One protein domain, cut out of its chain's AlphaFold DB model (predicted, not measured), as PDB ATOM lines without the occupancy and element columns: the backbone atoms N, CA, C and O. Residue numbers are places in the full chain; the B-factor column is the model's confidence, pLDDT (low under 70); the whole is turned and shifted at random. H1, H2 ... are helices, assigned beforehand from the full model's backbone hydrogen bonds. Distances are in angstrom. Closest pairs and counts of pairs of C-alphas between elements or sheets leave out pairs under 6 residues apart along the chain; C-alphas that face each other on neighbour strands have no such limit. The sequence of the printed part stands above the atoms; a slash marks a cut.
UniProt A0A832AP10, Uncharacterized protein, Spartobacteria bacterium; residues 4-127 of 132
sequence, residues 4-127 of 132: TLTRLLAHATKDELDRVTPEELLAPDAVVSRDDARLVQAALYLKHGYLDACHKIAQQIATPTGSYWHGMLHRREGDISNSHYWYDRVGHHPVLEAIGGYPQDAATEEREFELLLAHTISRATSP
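This is residues 4 to 127 of the 132 residues of an uncharacterized protein of Spartobacteria bacterium (UniProt A0A832AP10). This is a rounded body of nearly aligned helices gathered round one helix in its middle, H4. H4 makes a three-helix bundle with H6 and the longest helix, H9; the short helices H1, H2 and H3 pack on H4, H5 packs on H4 and H6, H7 folds back along H6, and H8 packs on H9. You have 124 printed residues with nine named helices, H1 to H9 in order along the chain, and no named strand: the class is all helix. The whole is compact, with a radius of gyration of the C-alphas of 13.5 A and spans of 36 by 28 by 27 A.

Find C-alpha 4 at (149.313, 151.723, 186.516), where H1 begins; it runs to residue 10. Next come H2, residues 14 to 19, and H3, residues 22 to 26. At C-alpha 34, (162.541, 159.331, 195.159), begins H4, residues 34 to 47, 20.0 A long. H5 is residues 51 to 58, H6 is residues 64 to 77 and 20.1 A long, and H7 is residues 80 to 90 and 15.4 A long. After H8, residues 94 to 99, look for H9, residues 106 to 124, which runs 26.6 A to C-alpha 124 at (163.993, 155.400, 189.953).

Start at the hub, H4, which touches six other helices. Its residues 44 to 47 alone only just touch H1, with 3 pairs of C-alphas within 8 A, the closest those of Leu 9 and Leu 44 at 6.3 A. Its residues 41 to 45 alone touch H2, closest at the C-alphas of Leu 17 and Gln 41, 7.2 A apart. H3 touches H4 at the C-alphas of Pro 22 and Ala 37, their closest at 5.6 A. H4 and H5 form a helical hairpin, with C-alphas 42 and 54 closest at 4.4 A. H4 and H6 run the same way at a shallow tilt of 17 degrees, their closest C-alphas being those of Leu 46 and Leu 73, 6.6 A apart. H9 touches H4 with residues 117 to 124 alone, opposite ways at a shallow tilt of 24 degrees, closest at the C-alphas of Asp 36 and Ala 124, 4.7 A. Farther out, H6 and H7 form a hairpin, closest at C-alphas 71 and 83, 4.2 A. H8 and H9 form another, closest at C-alphas 95 and 116, 6.0 A. In H1 to H9 every O i to N i+4 pair is within hydrogen-bond range.

The two C-alphas farthest apart are those of Pro 28 and Ser 81, at 39.2 A. The printed part has no cut and no long link. Look also at residues 30 to 31, which pair antiparallel with residues 125 to 126. The mean pLDDT of the printed part is 97.1, and no printed residue is under 70.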
ATOM      1  N   THR A   4     149.662 150.371 186.059       92.75
ATOM      2  CA  THR A   4     149.313 151.723 186.516       92.75
ATOM      3  C   THR A   4     150.008 152.780 185.670       92.75
ATOM      4  O   THR A   4     149.339 153.641 185.107       92.75
ATOM      5  N   LEU A   5     151.333 152.686 185.517       93.94
ATOM      6  CA  LEU A   5     152.097 153.607 184.676       93.94
ATOM      7  C   LEU A   5     151.618 153.578 183.221       93.94
ATOM      8  O   LEU A   5     151.443 154.625 182.611       93.94
ATOM      9  N   THR A   6     151.365 152.388 182.674       95.38
ATOM     10  CA  THR A   6     150.887 152.219 181.291       95.38
ATOM     11  C   THR A   6     149.530 152.892 181.093       95.38
ATOM     12  O   THR A   6     149.341 153.630 180.128       95.38
ATOM     13  N   ARG A   7     148.597 152.694 182.033       97.06
ATOM     14  CA  ARG A   7     147.289 153.353 182.026       97.06
ATOM     15  C   ARG A   7     147.436 154.873 182.107       97.06
ATOM     16  O   ARG A   7     146.835 155.572 181.300       97.06
ATOM     17  N   LEU A   8     148.246 155.363 183.046       97.00
ATOM     18  CA  LEU A   8     148.443 156.795 183.269       97.00
ATOM     19  C   LEU A   8     149.176 157.478 182.110       97.00
ATOM     20  O   LEU A   8     148.901 158.638 181.834       97.00
ATOM     21  N   LEU A   9     150.066 156.782 181.396       96.56
ATOM     22  CA  LEU A   9     150.676 157.292 180.164       96.56
ATOM     23  C   LEU A   9     149.643 157.489 179.051       96.56
ATOM     24  O   LEU A   9     149.727 158.465 178.309       96.56
ATOM     25  N   ALA A  10     148.682 156.569 178.933       96.88
ATOM     26  CA  ALA A  10     147.645 156.630 177.908       96.88
ATOM     27  C   ALA A  10     146.582 157.690 178.227       96.88
ATOM     28  O   ALA A  10     146.182 158.454 177.351       96.88
ATOM     29  N   HIS A  11     146.119 157.735 179.476       96.62
ATOM     30  CA  HIS A  11     145.102 158.675 179.922       96.62
ATOM     31  C   HIS A  11     145.200 158.905 181.431       96.62
ATOM     32  O   HIS A  11     145.086 157.963 182.220       96.62
ATOM     33  N   ALA A  12     145.364 160.164 181.824       97.38
ATOM     34  CA  ALA A  12     145.309 160.571 183.216       97.38
ATOM     35  C   ALA A  12     144.712 161.970 183.340       97.38
ATOM     36  O   ALA A  12     145.041 162.878 182.576       97.38
ATOM     37  N   THR A  13     143.873 162.154 184.349       98.31
ATOM     38  CA  THR A  13     143.507 163.481 184.837       98.31
ATOM     39  C   THR A  13     144.598 164.026 185.754       98.31
ATOM     40  O   THR A  13     145.340 163.271 186.386       98.31
ATOM     41  N   LYS A  14     144.665 165.354 185.893       97.81
ATOM     42  CA  LYS A  14     145.578 165.989 186.852       97.81
ATOM     43  C   LYS A  14     145.355 165.470 188.277       97.81
ATOM     44  O   LYS A  14     146.317 165.181 188.973       97.81
ATOM     45  N   ASP A  15     144.099 165.290 188.671       98.31
ATOM     46  CA  ASP A  15     143.692 164.774 189.979       98.31
ATOM     47  C   ASP A  15     144.221 163.363 190.275       98.31
ATOM     48  O   ASP A  15     144.580 163.054 191.411       98.31
ATOM     49  N   GLU A  16     144.260 162.486 189.271       97.88
ATOM     50  CA  GLU A  16     144.872 161.163 189.415       97.88
ATOM     51  C   GLU A  16     146.383 161.269 189.588       97.88
ATOM     52  O   GLU A  16     146.952 160.596 190.447       97.88
ATOM     53  N   LEU A  17     147.026 162.137 188.803       98.00
ATOM     54  CA  LEU A  17     148.461 162.367 188.912       98.00
ATOM     55  C   LEU A  17     148.836 163.024 190.244       98.00
ATOM     56  O   LEU A  17     149.873 162.681 190.794       98.00
ATOM     57  N   ASP A  18     148.004 163.905 190.797       97.75
ATOM     58  CA  ASP A  18     148.250 164.552 192.092       97.75
ATOM     59  C   ASP A  18     148.175 163.549 193.260       97.75
ATOM     60  O   ASP A  18     148.808 163.760 194.296       97.75
ATOM     61  N   ARG A  19     147.398 162.465 193.111       97.25
ATOM     62  CA  ARG A  19     147.165 161.462 194.164       97.25
ATOM     63  C   ARG A  19     148.075 160.243 194.071       97.25
ATOM     64  O   ARG A  19     148.318 159.625 195.103       97.25
ATOM     65  N   VAL A  20     148.541 159.877 192.874       96.50
ATOM     66  CA  VAL A  20     149.385 158.686 192.707       96.50
ATOM     67  C   VAL A  20     150.715 158.867 193.434       96.50
ATOM     68  O   VAL A  20     151.414 159.872 193.270       96.50
ATOM     69  N   THR A  21     151.076 157.884 194.247       96.06
ATOM     70  CA  THR A  21     152.374 157.862 194.925       96.06
ATOM     71  C   THR A  21     153.471 157.327 193.999       96.06
ATOM     72  O   THR A  21     153.186 156.529 193.100       96.06
ATOM     73  N   PRO A  22     154.745 157.710 194.203       95.25
ATOM     74  CA  PRO A  22     155.879 157.100 193.505       95.25
ATOM     75  C   PRO A  22     155.877 155.567 193.554       95.25
ATOM     76  O   PRO A  22     156.185 154.908 192.565       95.25
ATOM     77  N   GLU A  23     155.508 155.002 194.701       95.38
ATOM     78  CA  GLU A  23     155.472 153.568 194.947       95.38
ATOM     79  C   GLU A  23     154.366 152.872 194.130       95.38
ATOM     80  O   GLU A  23     154.631 151.865 193.475       95.38
ATOM     81  N   GLU A  24     153.151 153.428 194.073       95.25
ATOM     82  CA  GLU A  24     152.074 152.911 193.207       95.25
ATOM     83  C   GLU A  24     152.407 153.064 191.717       95.25
ATOM     84  O   GLU A  24     152.107 152.183 190.899       95.25
ATOM     85  N   LEU A  25     153.044 154.182 191.362       95.25
ATOM     86  CA  LEU A  25     153.431 154.506 189.995       95.25
ATOM     87  C   LEU A  25     154.503 153.558 189.447       95.25
ATOM     88  O   LEU A  25     154.525 153.288 188.246       95.25
ATOM     89  N   LEU A  26     155.378 153.032 190.304       95.94
ATOM     90  CA  LEU A  26     156.540 152.231 189.904       95.94
ATOM     91  C   LEU A  26     156.485 150.760 190.340       95.94
ATOM     92  O   LEU A  26     157.355 149.984 189.949       95.94
ATOM     93  N   ALA A  27     155.434 150.348 191.049       93.94
ATOM     94  CA  ALA A  27     155.177 148.950 191.382       93.94
ATOM     95  C   ALA A  27     155.233 148.005 190.154       93.94
ATOM     96  O   ALA A  27     154.860 148.381 189.045       93.94
ATOM     97  N   PRO A  28     155.650 146.738 190.305       93.38
ATOM     98  CA  PRO A  28     156.095 146.088 191.537       93.38
ATOM     99  C   PRO A  28     157.548 146.412 191.911       93.38
ATOM    100  O   PRO A  28     158.027 145.930 192.936       93.38
ATOM    101  N   ASP A  29     158.262 147.182 191.092       94.62
ATOM    102  CA  ASP A  29     159.664 147.470 191.345       94.62
ATOM    103  C   ASP A  29     159.821 148.443 192.517       94.62
ATOM    104  O   ASP A  29     159.040 149.379 192.705       94.62
ATOM    105  N   ALA A  30     160.839 148.201 193.341       95.31
ATOM    106  CA  ALA A  30     161.073 149.012 194.523       95.31
ATOM    107  C   ALA A  30     161.643 150.370 194.110       95.31
ATOM    108  O   ALA A  30     162.626 150.432 193.366       95.31
ATOM    109  N   VAL A  31     161.066 151.452 194.632       97.19
ATOM    110  CA  VAL A  31     161.602 152.804 194.448       97.19
ATOM    111  C   VAL A  31     162.900 152.940 195.241       97.19
ATOM    112  O   VAL A  31     162.903 152.823 196.466       97.19
ATOM    113  N   VAL A  32     164.001 153.210 194.542       97.81
ATOM    114  CA  VAL A  32     165.338 153.421 195.127       97.81
ATOM    115  C   VAL A  32     165.814 154.869 195.017       97.81
ATOM    116  O   VAL A  32     166.692 155.277 195.773       97.81
ATOM    117  N   SER A  33     165.208 155.662 194.129       97.94
ATOM    118  CA  SER A  33     165.445 157.102 194.005       97.94
ATOM    119  C   SER A  33     164.108 157.838 193.979       97.94
ATOM    120  O   SER A  33     163.355 157.756 193.008       97.94
ATOM    121  N   ARG A  34     163.792 158.556 195.068       97.25
ATOM    122  CA  ARG A  34     162.541 159.331 195.159       97.25
ATOM    123  C   ARG A  34     162.528 160.495 194.171       97.25
ATOM    124  O   ARG A  34     161.471 160.789 193.628       97.25
ATOM    125  N   ASP A  35     163.672 161.127 193.924       98.38
ATOM    126  CA  ASP A  35     163.766 162.237 192.975       98.38
ATOM    127  C   ASP A  35     163.504 161.754 191.546       98.38
ATOM    128  O   ASP A  35     162.617 162.282 190.878       98.38
ATOM    129  N   ASP A  36     164.163 160.681 191.101       98.50
ATOM    130  CA  ASP A  36     163.898 160.124 189.769       98.50
ATOM    131  C   ASP A  36     162.448 159.629 189.649       98.50
ATOM    132  O   ASP A  36     161.794 159.855 188.634       98.50
ATOM    133  N   ALA A  37     161.879 159.043 190.707       98.19
ATOM    134  CA  ALA A  37     160.472 158.646 190.702       98.19
ATOM    135  C   ALA A  37     159.510 159.840 190.560       98.19
ATOM    136  O   ALA A  37     158.512 159.757 189.841       98.19
ATOM    137  N   ARG A  38     159.824 160.979 191.187       98.44
ATOM    138  CA  ARG A  38     159.081 162.229 190.977       98.44
ATOM    139  C   ARG A  38     159.264 162.756 189.556       98.44
ATOM    140  O   ARG A  38     158.301 163.261 188.987       98.44
ATOM    141  N   LEU A  39     160.436 162.601 188.940       98.81
ATOM    142  CA  LEU A  39     160.632 162.947 187.525       98.81
ATOM    143  C   LEU A  39     159.788 162.068 186.584       98.81
ATOM    144  O   LEU A  39     159.280 162.582 185.591       98.81
ATOM    145  N   VAL A  40     159.537 160.793 186.912       98.56
ATOM    146  CA  VAL A  40     158.557 159.970 186.166       98.56
ATOM    147  C   VAL A  40     157.157 160.589 186.244       98.56
ATOM    148  O   VAL A  40     156.460 160.688 185.235       98.56
ATOM    149  N   GLN A  41     156.751 161.072 187.418       98.44
ATOM    150  CA  GLN A  41     155.488 161.798 187.582       98.44
ATOM    151  C   GLN A  41     155.484 163.129 186.799       98.44
ATOM    152  O   GLN A  41     154.483 163.465 186.167       98.44
ATOM    153  N   ALA A  42     156.606 163.858 186.764       98.75
ATOM    154  CA  ALA A  42     156.771 165.067 185.950       98.75
ATOM    155  C   ALA A  42     156.609 164.786 184.449       98.75
ATOM    156  O   ALA A  42     155.955 165.562 183.750       98.75
ATOM    157  N   ALA A  43     157.135 163.659 183.964       98.75
ATOM    158  CA  ALA A  43     156.962 163.218 182.584       98.75
ATOM    159  C   ALA A  43     155.487 162.944 182.244       98.75
ATOM    160  O   ALA A  43     155.038 163.283 181.149       98.75
ATOM    161  N   LEU A  44     154.706 162.393 183.183       98.62
ATOM    162  CA  LEU A  44     153.258 162.223 183.009       98.62
ATOM    163  C   LEU A  44     152.522 163.562 182.944       98.62
ATOM    164  O   LEU A  44     151.685 163.749 182.062       98.62
ATOM    165  N   TYR A  45     152.853 164.511 183.824       98.81
ATOM    166  CA  TYR A  45     152.294 165.861 183.732       98.81
ATOM    167  C   TYR A  45     152.605 166.502 182.378       98.81
ATOM    168  O   TYR A  45     151.705 167.053 181.748       98.81
ATOM    169  N   LEU A  46     153.846 166.376 181.898       98.69
ATOM    170  CA  LEU A  46     154.257 166.889 180.594       98.69
ATOM    171  C   LEU A  46     153.474 166.234 179.447       98.69
ATOM    172  O   LEU A  46     152.964 166.940 178.578       98.69
ATOM    173  N   LYS A  47     153.332 164.901 179.467       98.44
ATOM    174  CA  LYS A  47     152.595 164.128 178.452       98.44
ATOM    175  C   LYS A  47     151.146 164.598 178.298       98.44
ATOM    176  O   LYS A  47     150.640 164.607 177.179       98.44
ATOM    177  N   HIS A  48     150.514 164.999 179.400       98.50
ATOM    178  CA  HIS A  48     149.120 165.459 179.440       98.50
ATOM    179  C   HIS A  48     148.963 166.987 179.419       98.50
ATOM    180  O   HIS A  48     147.853 167.492 179.561       98.50
ATOM    181  N   GLY A  49     150.052 167.740 179.229       98.12
ATOM    182  CA  GLY A  49     150.015 169.202 179.108       98.12
ATOM    183  C   GLY A  49     149.838 169.963 180.426       98.12
ATOM    184  O   GLY A  49     149.559 171.159 180.417       98.12
ATOM    185  N   TYR A  50     150.022 169.316 181.575       98.56
ATOM    186  CA  TYR A  50     149.982 169.951 182.896       98.56
ATOM    187  C   TYR A  50     151.333 170.601 183.242       98.56
ATOM    188  O   TYR A  50     152.016 170.203 184.190       98.56
ATOM    189  N   LEU A  51     151.724 171.600 182.446       98.38
ATOM    190  CA  LEU A  51     153.073 172.183 182.437       98.38
ATOM    191  C   LEU A  51     153.483 172.759 183.803       98.38
ATOM    192  O   LEU A  51     154.550 172.414 184.300       98.38
ATOM    193  N   ASP A  52     152.595 173.481 184.495       98.44
ATOM    194  CA  ASP A  52     152.863 174.016 185.842       98.44
ATOM    195  C   ASP A  52     153.247 172.937 186.869       98.44
ATOM    196  O   ASP A  52     154.080 173.156 187.751       98.44
ATOM    197  N   ALA A  53     152.605 171.767 186.801       98.56
ATOM    198  CA  ALA A  53     152.875 170.667 187.723       98.56
ATOM    199  C   ALA A  53     154.195 169.964 187.376       98.56
ATOM    200  O   ALA A  53     154.968 169.637 188.278       98.56
ATOM    201  N   CYS A  54     154.481 169.806 186.079       98.69
ATOM    202  CA  CYS A  54     155.781 169.343 185.598       98.69
ATOM    203  C   CYS A  54     156.903 170.281 186.075       98.69
ATOM    204  O   CYS A  54     157.860 169.824 186.705       98.69
ATOM    205  N   HIS A  55     156.728 171.592 185.880       98.50
ATOM    206  CA  HIS A  55     157.689 172.627 186.254       98.50
ATOM    207  C   HIS A  55     158.039 172.579 187.740       98.50
ATOM    208  O   HIS A  55     159.212 172.494 188.103       98.50
ATOM    209  N   LYS A  56     157.018 172.531 188.608       98.50
ATOM    210  CA  LYS A  56     157.188 172.459 190.068       98.50
ATOM    211  C   LYS A  56     158.038 171.277 190.523       98.50
ATOM    212  O   LYS A  56     158.727 171.394 191.534       98.50
ATOM    213  N   ILE A  57     157.975 170.146 189.822       98.44
ATOM    214  CA  ILE A  57     158.812 168.986 190.135       98.44
ATOM    215  C   ILE A  57     160.212 169.168 189.548       98.44
ATOM    216  O   ILE A  57     161.187 169.065 190.293       98.44
ATOM    217  N   ALA A  58     160.322 169.463 188.250       98.12
ATOM    218  CA  ALA A  58     161.605 169.562 187.556       98.12
ATOM    219  C   ALA A  58     162.535 170.607 188.199       98.12
ATOM    220  O   ALA A  58     163.713 170.330 188.419       98.12
ATOM    221  N   GLN A  59     162.004 171.764 188.612       97.75
ATOM    222  CA  GLN A  59     162.793 172.824 189.254       97.75
ATOM    223  C   GLN A  59     163.416 172.411 190.602       97.75
ATOM    224  O   GLN A  59     164.369 173.039 191.057       97.75
ATOM    225  N   GLN A  60     162.855 171.405 191.284       98.31
ATOM    226  CA  GLN A  60     163.328 170.964 192.601       98.31
ATOM    227  C   GLN A  60     164.458 169.934 192.507       98.31
ATOM    228  O   GLN A  60     165.097 169.651 193.519       98.31
ATOM    229  N   ILE A  61     164.701 169.368 191.322       98.31
ATOM    230  CA  ILE A  61     165.596 168.226 191.135       98.31
ATOM    231  C   ILE A  61     166.779 168.669 190.276       98.31
ATOM    232  O   ILE A  61     166.762 168.603 189.049       98.31
ATOM    233  N   ALA A  62     167.830 169.142 190.947       96.94
ATOM    234  CA  ALA A  62     169.040 169.678 190.325       96.94
ATOM    235  C   ALA A  62     170.005 168.566 189.864       96.94
ATOM    236  O   ALA A  62     171.146 168.479 190.317       96.94
ATOM    237  N   THR A  63     169.535 167.699 188.966       97.94
ATOM    238  CA  THR A  63     170.324 166.629 188.331       97.94
ATOM    239  C   THR A  63     170.373 166.829 186.812       97.94
ATOM    240  O   THR A  63     169.558 167.588 186.272       97.94
ATOM    241  N   PRO A  64     171.282 166.150 186.083       98.31
ATOM    242  CA  PRO A  64     171.253 166.132 184.620       98.31
ATOM    243  C   PRO A  64     169.885 165.727 184.055       98.31
ATOM    244  O   PRO A  64     169.345 166.415 183.194       98.31
ATOM    245  N   THR A  65     169.272 164.664 184.589       98.50
ATOM    246  CA  THR A  65     167.947 164.187 184.161       98.50
ATOM    247  C   THR A  65     166.833 165.177 184.519       98.50
ATOM    248  O   THR A  65     165.938 165.399 183.708       98.50
ATOM    249  N   GLY A  66     166.895 165.827 185.687       98.56
ATOM    250  CA  GLY A  66     165.945 166.881 186.063       98.56
ATOM    251  C   GLY A  66     166.037 168.109 185.156       98.56
ATOM    252  O   GLY A  66     165.014 168.596 184.676       98.56
ATOM    253  N   SER A  67     167.260 168.543 184.830       98.62
ATOM    254  CA  SER A  67     167.510 169.621 183.859       98.62
ATOM    255  C   SER A  67     167.001 169.251 182.465       98.62
ATOM    256  O   SER A  67     166.427 170.091 181.780       98.62
ATOM    257  N   TYR A  68     167.125 167.981 182.069       98.69
ATOM    258  CA  TYR A  68     166.614 167.493 180.788       98.69
ATOM    259  C   TYR A  68     165.083 167.611 180.722       98.69
ATOM    260  O   TYR A  68     164.546 168.238 179.806       98.69
ATOM    261  N   TRP A  69     164.362 167.102 181.728       98.75
ATOM    262  CA  TRP A  69     162.903 167.269 181.797       98.75
ATOM    263  C   TRP A  69     162.483 168.742 181.807       98.75
ATOM    264  O   TRP A  69     161.493 169.095 181.168       98.75
ATOM    265  N   HIS A  70     163.255 169.607 182.468       98.62
ATOM    266  CA  HIS A  70     163.025 171.053 182.480       98.62
ATOM    267  C   HIS A  70     163.193 171.684 181.086       98.62
ATOM    268  O   HIS A  70     162.348 172.462 180.642       98.62
ATOM    269  N   GLY A  71     164.240 171.304 180.350       98.38
ATOM    270  CA  GLY A  71     164.444 171.748 178.972       98.38
ATOM    271  C   GLY A  71     163.305 171.306 178.053       98.38
ATOM    272  O   GLY A  71     162.780 172.112 177.282       98.38
ATOM    273  N   MET A  72     162.872 170.048 178.160       98.62
ATOM    274  CA  MET A  72     161.747 169.516 177.382       98.62
ATOM    275  C   MET A  72     160.424 170.222 177.713       98.62
ATOM    276  O   MET A  72     159.637 170.511 176.810       98.62
ATOM    277  N   LEU A  73     160.194 170.540 178.987       98.56
ATOM    278  CA  LEU A  73     159.061 171.340 179.445       98.56
ATOM    279  C   LEU A  73     159.031 172.722 178.778       98.56
ATOM    280  O   LEU A  73     158.033 173.056 178.144       98.56
ATOM    281  N   HIS A  74     160.116 173.495 178.846       98.50
ATOM    282  CA  HIS A  74     160.146 174.827 178.230       98.50
ATOM    283  C   HIS A  74     160.028 174.776 176.703       98.50
ATOM    284  O   HIS A  74     159.423 175.665 176.100       98.50
ATOM    285  N   ARG A  75     160.506 173.697 176.062       97.94
ATOM    286  CA  ARG A  75     160.243 173.468 174.632       97.94
ATOM    287  C   ARG A  75     158.743 173.345 174.358       97.94
ATOM    288  O   ARG A  75     158.257 173.937 173.399       97.94
ATOM    289  N   ARG A  76     157.995 172.633 175.212       96.88
ATOM    290  CA  ARG A  76     156.527 172.514 175.113       96.88
ATOM    291  C   ARG A  76     155.792 173.825 175.397       96.88
ATOM    292  O   ARG A  76     154.724 174.028 174.830       96.88
ATOM    293  N   GLU A  77     156.351 174.708 176.219       96.88
ATOM    294  CA  GLU A  77     155.817 176.060 176.464       96.88
ATOM    295  C   GLU A  77     156.088 177.039 175.307       96.88
ATOM    296  O   GLU A  77     155.466 178.098 175.235       96.88
ATOM    297  N   GLY A  78     157.006 176.698 174.396       96.75
ATOM    298  CA  GLY A  78     157.483 177.596 173.342       96.75
ATOM    299  C   GLY A  78     158.577 178.569 173.802       96.75
ATOM    300  O   GLY A  78     159.009 179.411 173.014       96.75
ATOM    301  N   ASP A  79     159.072 178.442 175.037       98.06
ATOM    302  CA  ASP A  79     160.216 179.204 175.553       98.06
ATOM    303  C   ASP A  79     161.536 178.538 175.127       98.06
ATOM    304  O   ASP A  79     162.239 177.879 175.898       98.06
ATOM    305  N   ILE A  80     161.859 178.674 173.840       97.19
ATOM    306  CA  ILE A  80     163.007 177.996 173.218       97.19
ATOM    307  C   ILE A  80     164.342 178.442 173.829       97.19
ATOM    308  O   ILE A  80     165.235 177.620 174.023       97.19
ATOM    309  N   SER A  81     164.484 179.726 174.173       98.12
ATOM    310  CA  SER A  81     165.726 180.236 174.767       98.12
ATOM    311  C   SER A  81     165.998 179.592 176.124       98.12
ATOM    312  O   SER A  81     167.134 179.225 176.422       98.12
ATOM    313  N   ASN A  82     164.965 179.458 176.951       98.25
ATOM    314  CA  ASN A  82     165.095 178.847 178.264       98.25
ATOM    315  C   ASN A  82     165.222 177.324 178.153       98.25
ATOM    316  O   ASN A  82     166.004 176.715 178.879       98.25
ATOM    317  N   SER A  83     164.553 176.708 177.173       98.44
ATOM    318  CA  SER A  83     164.787 175.305 176.833       98.44
ATOM    319  C   SER A  83     166.276 175.042 176.592       98.44
ATOM    320  O   SER A  83     166.864 174.233 177.309       98.44
ATOM    321  N   HIS A  84     166.919 175.784 175.684       97.81
ATOM    322  CA  HIS A  84     168.353 175.634 175.404       97.81
ATOM    323  C   HIS A  84     169.223 175.811 176.654       97.81
ATOM    324  O   HIS A  84     170.101 174.991 176.899       97.81
ATOM    325  N   TYR A  85     168.926 176.805 177.493       97.88
ATOM    326  CA  TYR A  85     169.632 177.001 178.762       97.88
ATOM    327  C   TYR A  85     169.600 175.757 179.669       97.88
ATOM    328  O   TYR A  85     170.602 175.421 180.305       97.88
ATOM    329  N   TRP A  86     168.469 175.053 179.737       98.44
ATOM    330  CA  TRP A  86     168.364 173.821 180.518       98.44
ATOM    331  C   TRP A  86     168.999 172.616 179.825       98.44
ATOM    332  O   TRP A  86     169.610 171.802 180.517       98.44
ATOM    333  N   TYR A  87     168.937 172.526 178.493       97.69
ATOM    334  CA  TYR A  87     169.688 171.518 177.731       97.69
ATOM    335  C   TYR A  87     171.200 171.663 177.938       97.69
ATOM    336  O   TYR A  87     171.875 170.664 178.173       97.69
ATOM    337  N   ASP A  88     171.729 172.887 177.972       96.88
ATOM    338  CA  ASP A  88     173.148 173.139 178.260       96.88
ATOM    339  C   ASP A  88     173.554 172.638 179.659       96.88
ATOM    340  O   ASP A  88     174.684 172.195 179.877       96.88
ATOM    341  N   ARG A  89     172.621 172.649 180.621       97.75
ATOM    342  CA  ARG A  89     172.828 172.136 181.987       97.75
ATOM    343  C   ARG A  89     172.752 170.618 182.102       97.75
ATOM    344  O   ARG A  89     173.175 170.080 183.126       97.75
ATOM    345  N   VAL A  90     172.243 169.924 181.084       97.56
ATOM    346  CA  VAL A  90     172.232 168.456 181.049       97.56
ATOM    347  C   VAL A  90     173.663 167.916 181.023       97.56
ATOM    348  O   VAL A  90     173.959 166.932 181.698       97.56
ATOM    349  N   GLY A  91     174.564 168.566 180.280       93.69
ATOM    350  CA  GLY A  91     175.920 168.067 180.063       93.69
ATOM    351  C   GLY A  91     175.908 166.695 179.379       93.69
ATOM    352  O   GLY A  91     175.232 166.498 178.371       93.69
ATOM    353  N   HIS A  92     176.646 165.730 179.933       93.81
ATOM    354  CA  HIS A  92     176.645 164.355 179.430       93.81
ATOM    355  C   HIS A  92     175.425 163.583 179.935       93.81
ATOM    356  O   HIS A  92     175.279 163.346 181.137       93.81
ATOM    357  N   HIS A  93     174.577 163.138 179.009       97.94
ATOM    358  CA  HIS A  93     173.431 162.294 179.323       97.94
ATOM    359  C   HIS A  93     173.215 161.248 178.221       97.94
ATOM    360  O   HIS A  93     173.118 161.620 177.049       97.94
ATOM    361  N   PRO A  94     173.053 159.955 178.564       97.56
ATOM    362  CA  PRO A  94     172.999 158.874 177.575       97.56
ATOM    363  C   PRO A  94     171.850 159.035 176.572       97.56
ATOM    364  O   PRO A  94     171.978 158.674 175.409       97.56
ATOM    365  N   VAL A  95     170.724 159.613 177.002       98.12
ATOM    366  CA  VAL A  95     169.593 159.898 176.103       98.12
ATOM    367  C   VAL A  95     169.912 161.027 175.124       98.12
ATOM    368  O   VAL A  95     169.536 160.933 173.964       98.12
ATOM    369  N   LEU A  96     170.624 162.072 175.556       96.44
ATOM    370  CA  LEU A  96     170.985 163.185 174.673       96.44
ATOM    371  C   LEU A  96     171.963 162.714 173.589       96.44
ATOM    372  O   LEU A  96     171.799 163.047 172.418       96.44
ATOM    373  N   GLU A  97     172.918 161.861 173.966       96.19
ATOM    374  CA  GLU A  97     173.840 161.201 173.035       96.19
ATOM    375  C   GLU A  97     173.103 160.270 172.060       96.19
ATOM    376  O   GLU A  97     173.389 160.286 170.866       96.19
ATOM    377  N   ALA A  98     172.117 159.504 172.538       96.81
ATOM    378  CA  ALA A  98     171.329 158.597 171.701       96.81
ATOM    379  C   ALA A  98     170.428 159.319 170.681       96.81
ATOM    380  O   ALA A  98     170.172 158.771 169.611       96.81
ATOM    381  N   ILE A  99     169.941 160.521 171.008       96.19
ATOM    382  CA  ILE A  99     169.162 161.368 170.088       96.19
ATOM    383  C   ILE A  99     170.071 162.136 169.118       96.19
ATOM    384  O   ILE A  99     169.654 162.444 168.005       96.19
ATOM    385  N   GLY A 100     171.324 162.401 169.504       94.56
ATOM    386  CA  GLY A 100     172.268 163.185 168.706       94.56
ATOM    387  C   GLY A 100     172.168 164.695 168.938       94.56
ATOM    388  O   GLY A 100     172.535 165.470 168.057       94.56
ATOM    389  N   GLY A 101     171.687 165.120 170.112       92.12
ATOM    390  CA  GLY A 101     171.537 166.528 170.495       92.12
ATOM    391  C   GLY A 101     170.081 166.960 170.672       92.12
ATOM    392  O   GLY A 101     169.214 166.143 170.967       92.12
ATOM    393  N   TYR A 102     169.824 168.262 170.524       93.31
ATOM    394  CA  TYR A 102     168.478 168.832 170.637       93.31
ATOM    395  C   TYR A 102     167.577 168.320 169.490       93.31
ATOM    396  O   TYR A 102     168.011 168.378 168.335       93.31
ATOM    397  N   PRO A 103     166.349 167.833 169.753       93.81
ATOM    398  CA  PRO A 103     165.443 167.323 168.721       93.81
ATOM    399  C   PRO A 103     165.133 168.326 167.614       93.81
ATOM    400  O   PRO A 103     165.027 169.527 167.857       93.81
ATOM    401  N   GLN A 104     164.966 167.819 166.395       92.44
ATOM    402  CA  GLN A 104     164.800 168.632 165.184       92.44
ATOM    403  C   GLN A 104     163.386 168.543 164.597       92.44
ATOM    404  O   GLN A 104     162.982 169.397 163.811       92.44
ATOM    405  N   ASP A 105     162.632 167.507 164.964       95.12
ATOM    406  CA  ASP A 105     161.305 167.215 164.434       95.12
ATOM    407  C   ASP A 105     160.458 166.401 165.427       95.12
ATOM    408  O   ASP A 105     160.939 165.922 166.452       95.12
ATOM    409  N   ALA A 106     159.177 166.210 165.108       94.44
ATOM    410  CA  ALA A 106     158.248 165.491 165.977       94.44
ATOM    411  C   ALA A 106     158.680 164.040 166.278       94.44
ATOM    412  O   ALA A 106     158.407 163.535 167.365       94.44
ATOM    413  N   ALA A 107     159.363 163.374 165.340       95.88
ATOM    414  CA  ALA A 107     159.810 161.995 165.521       95.88
ATOM    415  C   ALA A 107     160.956 161.910 166.541       95.88
ATOM    416  O   ALA A 107     160.946 161.053 167.427       95.88
ATOM    417  N   THR A 108     161.925 162.821 166.451       96.62
ATOM    418  CA  THR A 108     163.022 162.931 167.420       96.62
ATOM    419  C   THR A 108     162.527 163.402 168.785       96.62
ATOM    420  O   THR A 108     163.011 162.897 169.795       96.62
ATOM    421  N   GLU A 109     161.515 164.271 168.850       97.06
ATOM    422  CA  GLU A 109     160.876 164.661 170.114       97.06
ATOM    423  C   GLU A 109     160.143 163.503 170.805       97.06
ATOM    424  O   GLU A 109     160.244 163.341 172.023       97.06
ATOM    425  N   GLU A 110     159.385 162.705 170.049       97.38
ATOM    426  CA  GLU A 110     158.690 161.536 170.593       97.38
ATOM    427  C   GLU A 110     159.697 160.500 171.097       97.38
ATOM    428  O   GLU A 110     159.606 160.040 172.239       97.38
ATOM    429  N   ARG A 111     160.722 160.212 170.290       98.25
ATOM    430  CA  ARG A 111     161.789 159.285 170.664       98.25
ATOM    431  C   ARG A 111     162.556 159.748 171.902       98.25
ATOM    432  O   ARG A 111     162.894 158.926 172.755       98.25
ATOM    433  N   GLU A 112     162.836 161.044 172.007       98.44
ATOM    434  CA  GLU A 112     163.493 161.645 173.169       98.44
ATOM    435  C   GLU A 112     162.666 161.438 174.438       98.44
ATOM    436  O   GLU A 112     163.205 160.968 175.442       98.44
ATOM    437  N   PHE A 113     161.362 161.723 174.387       98.69
ATOM    438  CA  PHE A 113     160.462 161.515 175.522       98.69
ATOM    439  C   PHE A 113     160.477 160.057 175.992       98.69
ATOM    440  O   PHE A 113     160.631 159.794 177.185       98.69
ATOM    441  N   GLU A 114     160.355 159.103 175.067       98.38
ATOM    442  CA  GLU A 114     160.362 157.671 175.387       98.38
ATOM    443  C   GLU A 114     161.670 157.227 176.048       98.38
ATOM    444  O   GLU A 114     161.654 156.536 177.072       98.38
ATOM    445  N   LEU A 115     162.809 157.629 175.479       98.62
ATOM    446  CA  LEU A 115     164.122 157.262 176.000       98.62
ATOM    447  C   LEU A 115     164.397 157.917 177.354       98.62
ATOM    448  O   LEU A 115     164.921 157.253 178.252       98.62
ATOM    449  N   LEU A 116     164.026 159.187 177.528       98.75
ATOM    450  CA  LEU A 116     164.197 159.892 178.794       98.75
ATOM    451  C   LEU A 116     163.300 159.300 179.879       98.75
ATOM    452  O   LEU A 116     163.760 159.102 181.003       98.75
ATOM    453  N   LEU A 117     162.062 158.937 179.545       98.69
ATOM    454  CA  LEU A 117     161.158 158.246 180.459       98.69
ATOM    455  C   LEU A 117     161.717 156.883 180.876       98.69
ATOM    456  O   LEU A 117     161.799 156.603 182.070       98.69
ATOM    457  N   ALA A 118     162.158 156.063 179.921       98.12
ATOM    458  CA  ALA A 118     162.750 154.759 180.213       98.12
ATOM    459  C   ALA A 118     164.014 154.880 181.080       98.12
ATOM    460  O   ALA A 118     164.160 154.149 182.064       98.12
ATOM    461  N   HIS A 119     164.893 155.840 180.765       98.50
ATOM    462  CA  HIS A 119     166.062 156.149 181.585       98.50
ATOM    463  C   HIS A 119     165.639 156.520 183.010       98.50
ATOM    464  O   HIS A 119     166.092 155.895 183.967       98.50
ATOM    465  N   THR A 120     164.716 157.471 183.152       98.56
ATOM    466  CA  THR A 120     164.244 157.963 184.453       98.56
ATOM    467  C   THR A 120     163.633 156.837 185.292       98.56
ATOM    468  O   THR A 120     163.966 156.706 186.467       98.56
ATOM    469  N   ILE A 121     162.824 155.954 184.696       97.81
ATOM    470  CA  ILE A 121     162.265 154.776 185.383       97.81
ATOM    471  C   ILE A 121     163.383 153.854 185.879       97.81
ATOM    472  O   ILE A 121     163.374 153.466 187.043       97.81
ATOM    473  N   SER A 122     164.372 153.539 185.034       97.12
ATOM    474  CA  SER A 122     165.487 152.661 185.425       97.12
ATOM    475  C   SER A 122     166.379 153.245 186.525       97.12
ATOM    476  O   SER A 122     167.001 152.500 187.275       97.12
ATOM    477  N   ARG A 123     166.444 154.578 186.635       97.75
ATOM    478  CA  ARG A 123     167.113 155.282 187.737       97.75
ATOM    479  C   ARG A 123     166.267 155.287 189.011       97.75
ATOM    480  O   ARG A 123     166.813 155.212 190.110       97.75
ATOM    481  N   ALA A 124     164.946 155.357 188.856       97.69
ATOM    482  CA  ALA A 124     163.993 155.400 189.953       97.69
ATOM    483  C   ALA A 124     163.842 154.059 190.678       97.69
ATOM    484  O   ALA A 124     163.548 154.058 191.878       97.69
ATOM    485  N   THR A 125     164.033 152.934 189.985       96.88
ATOM    486  CA  THR A 125     163.700 151.607 190.513       96.88
ATOM    487  C   THR A 125     164.878 150.640 190.597       96.88
ATOM    488  O   THR A 125     165.865 150.734 189.873       96.88
ATOM    489  N   SER A 126     164.753 149.665 191.497       90.94
ATOM    490  CA  SER A 126     165.484 148.400 191.424       90.94
ATOM    491  C   SER A 126     164.496 147.303 191.035       90.94
ATOM    492  O   SER A 126     163.427 147.240 191.653       90.94
ATOM    493  N   PRO A 127     164.846 146.401 190.098       79.44
ATOM    494  CA  PRO A 127     163.995 145.273 189.756       79.44
ATOM    495  C   PRO A 127     163.602 144.499 191.012       79.44
ATOM    496  O   PRO A 127     164.463 144.149 191.832       79.44
TER     497      PRO A 127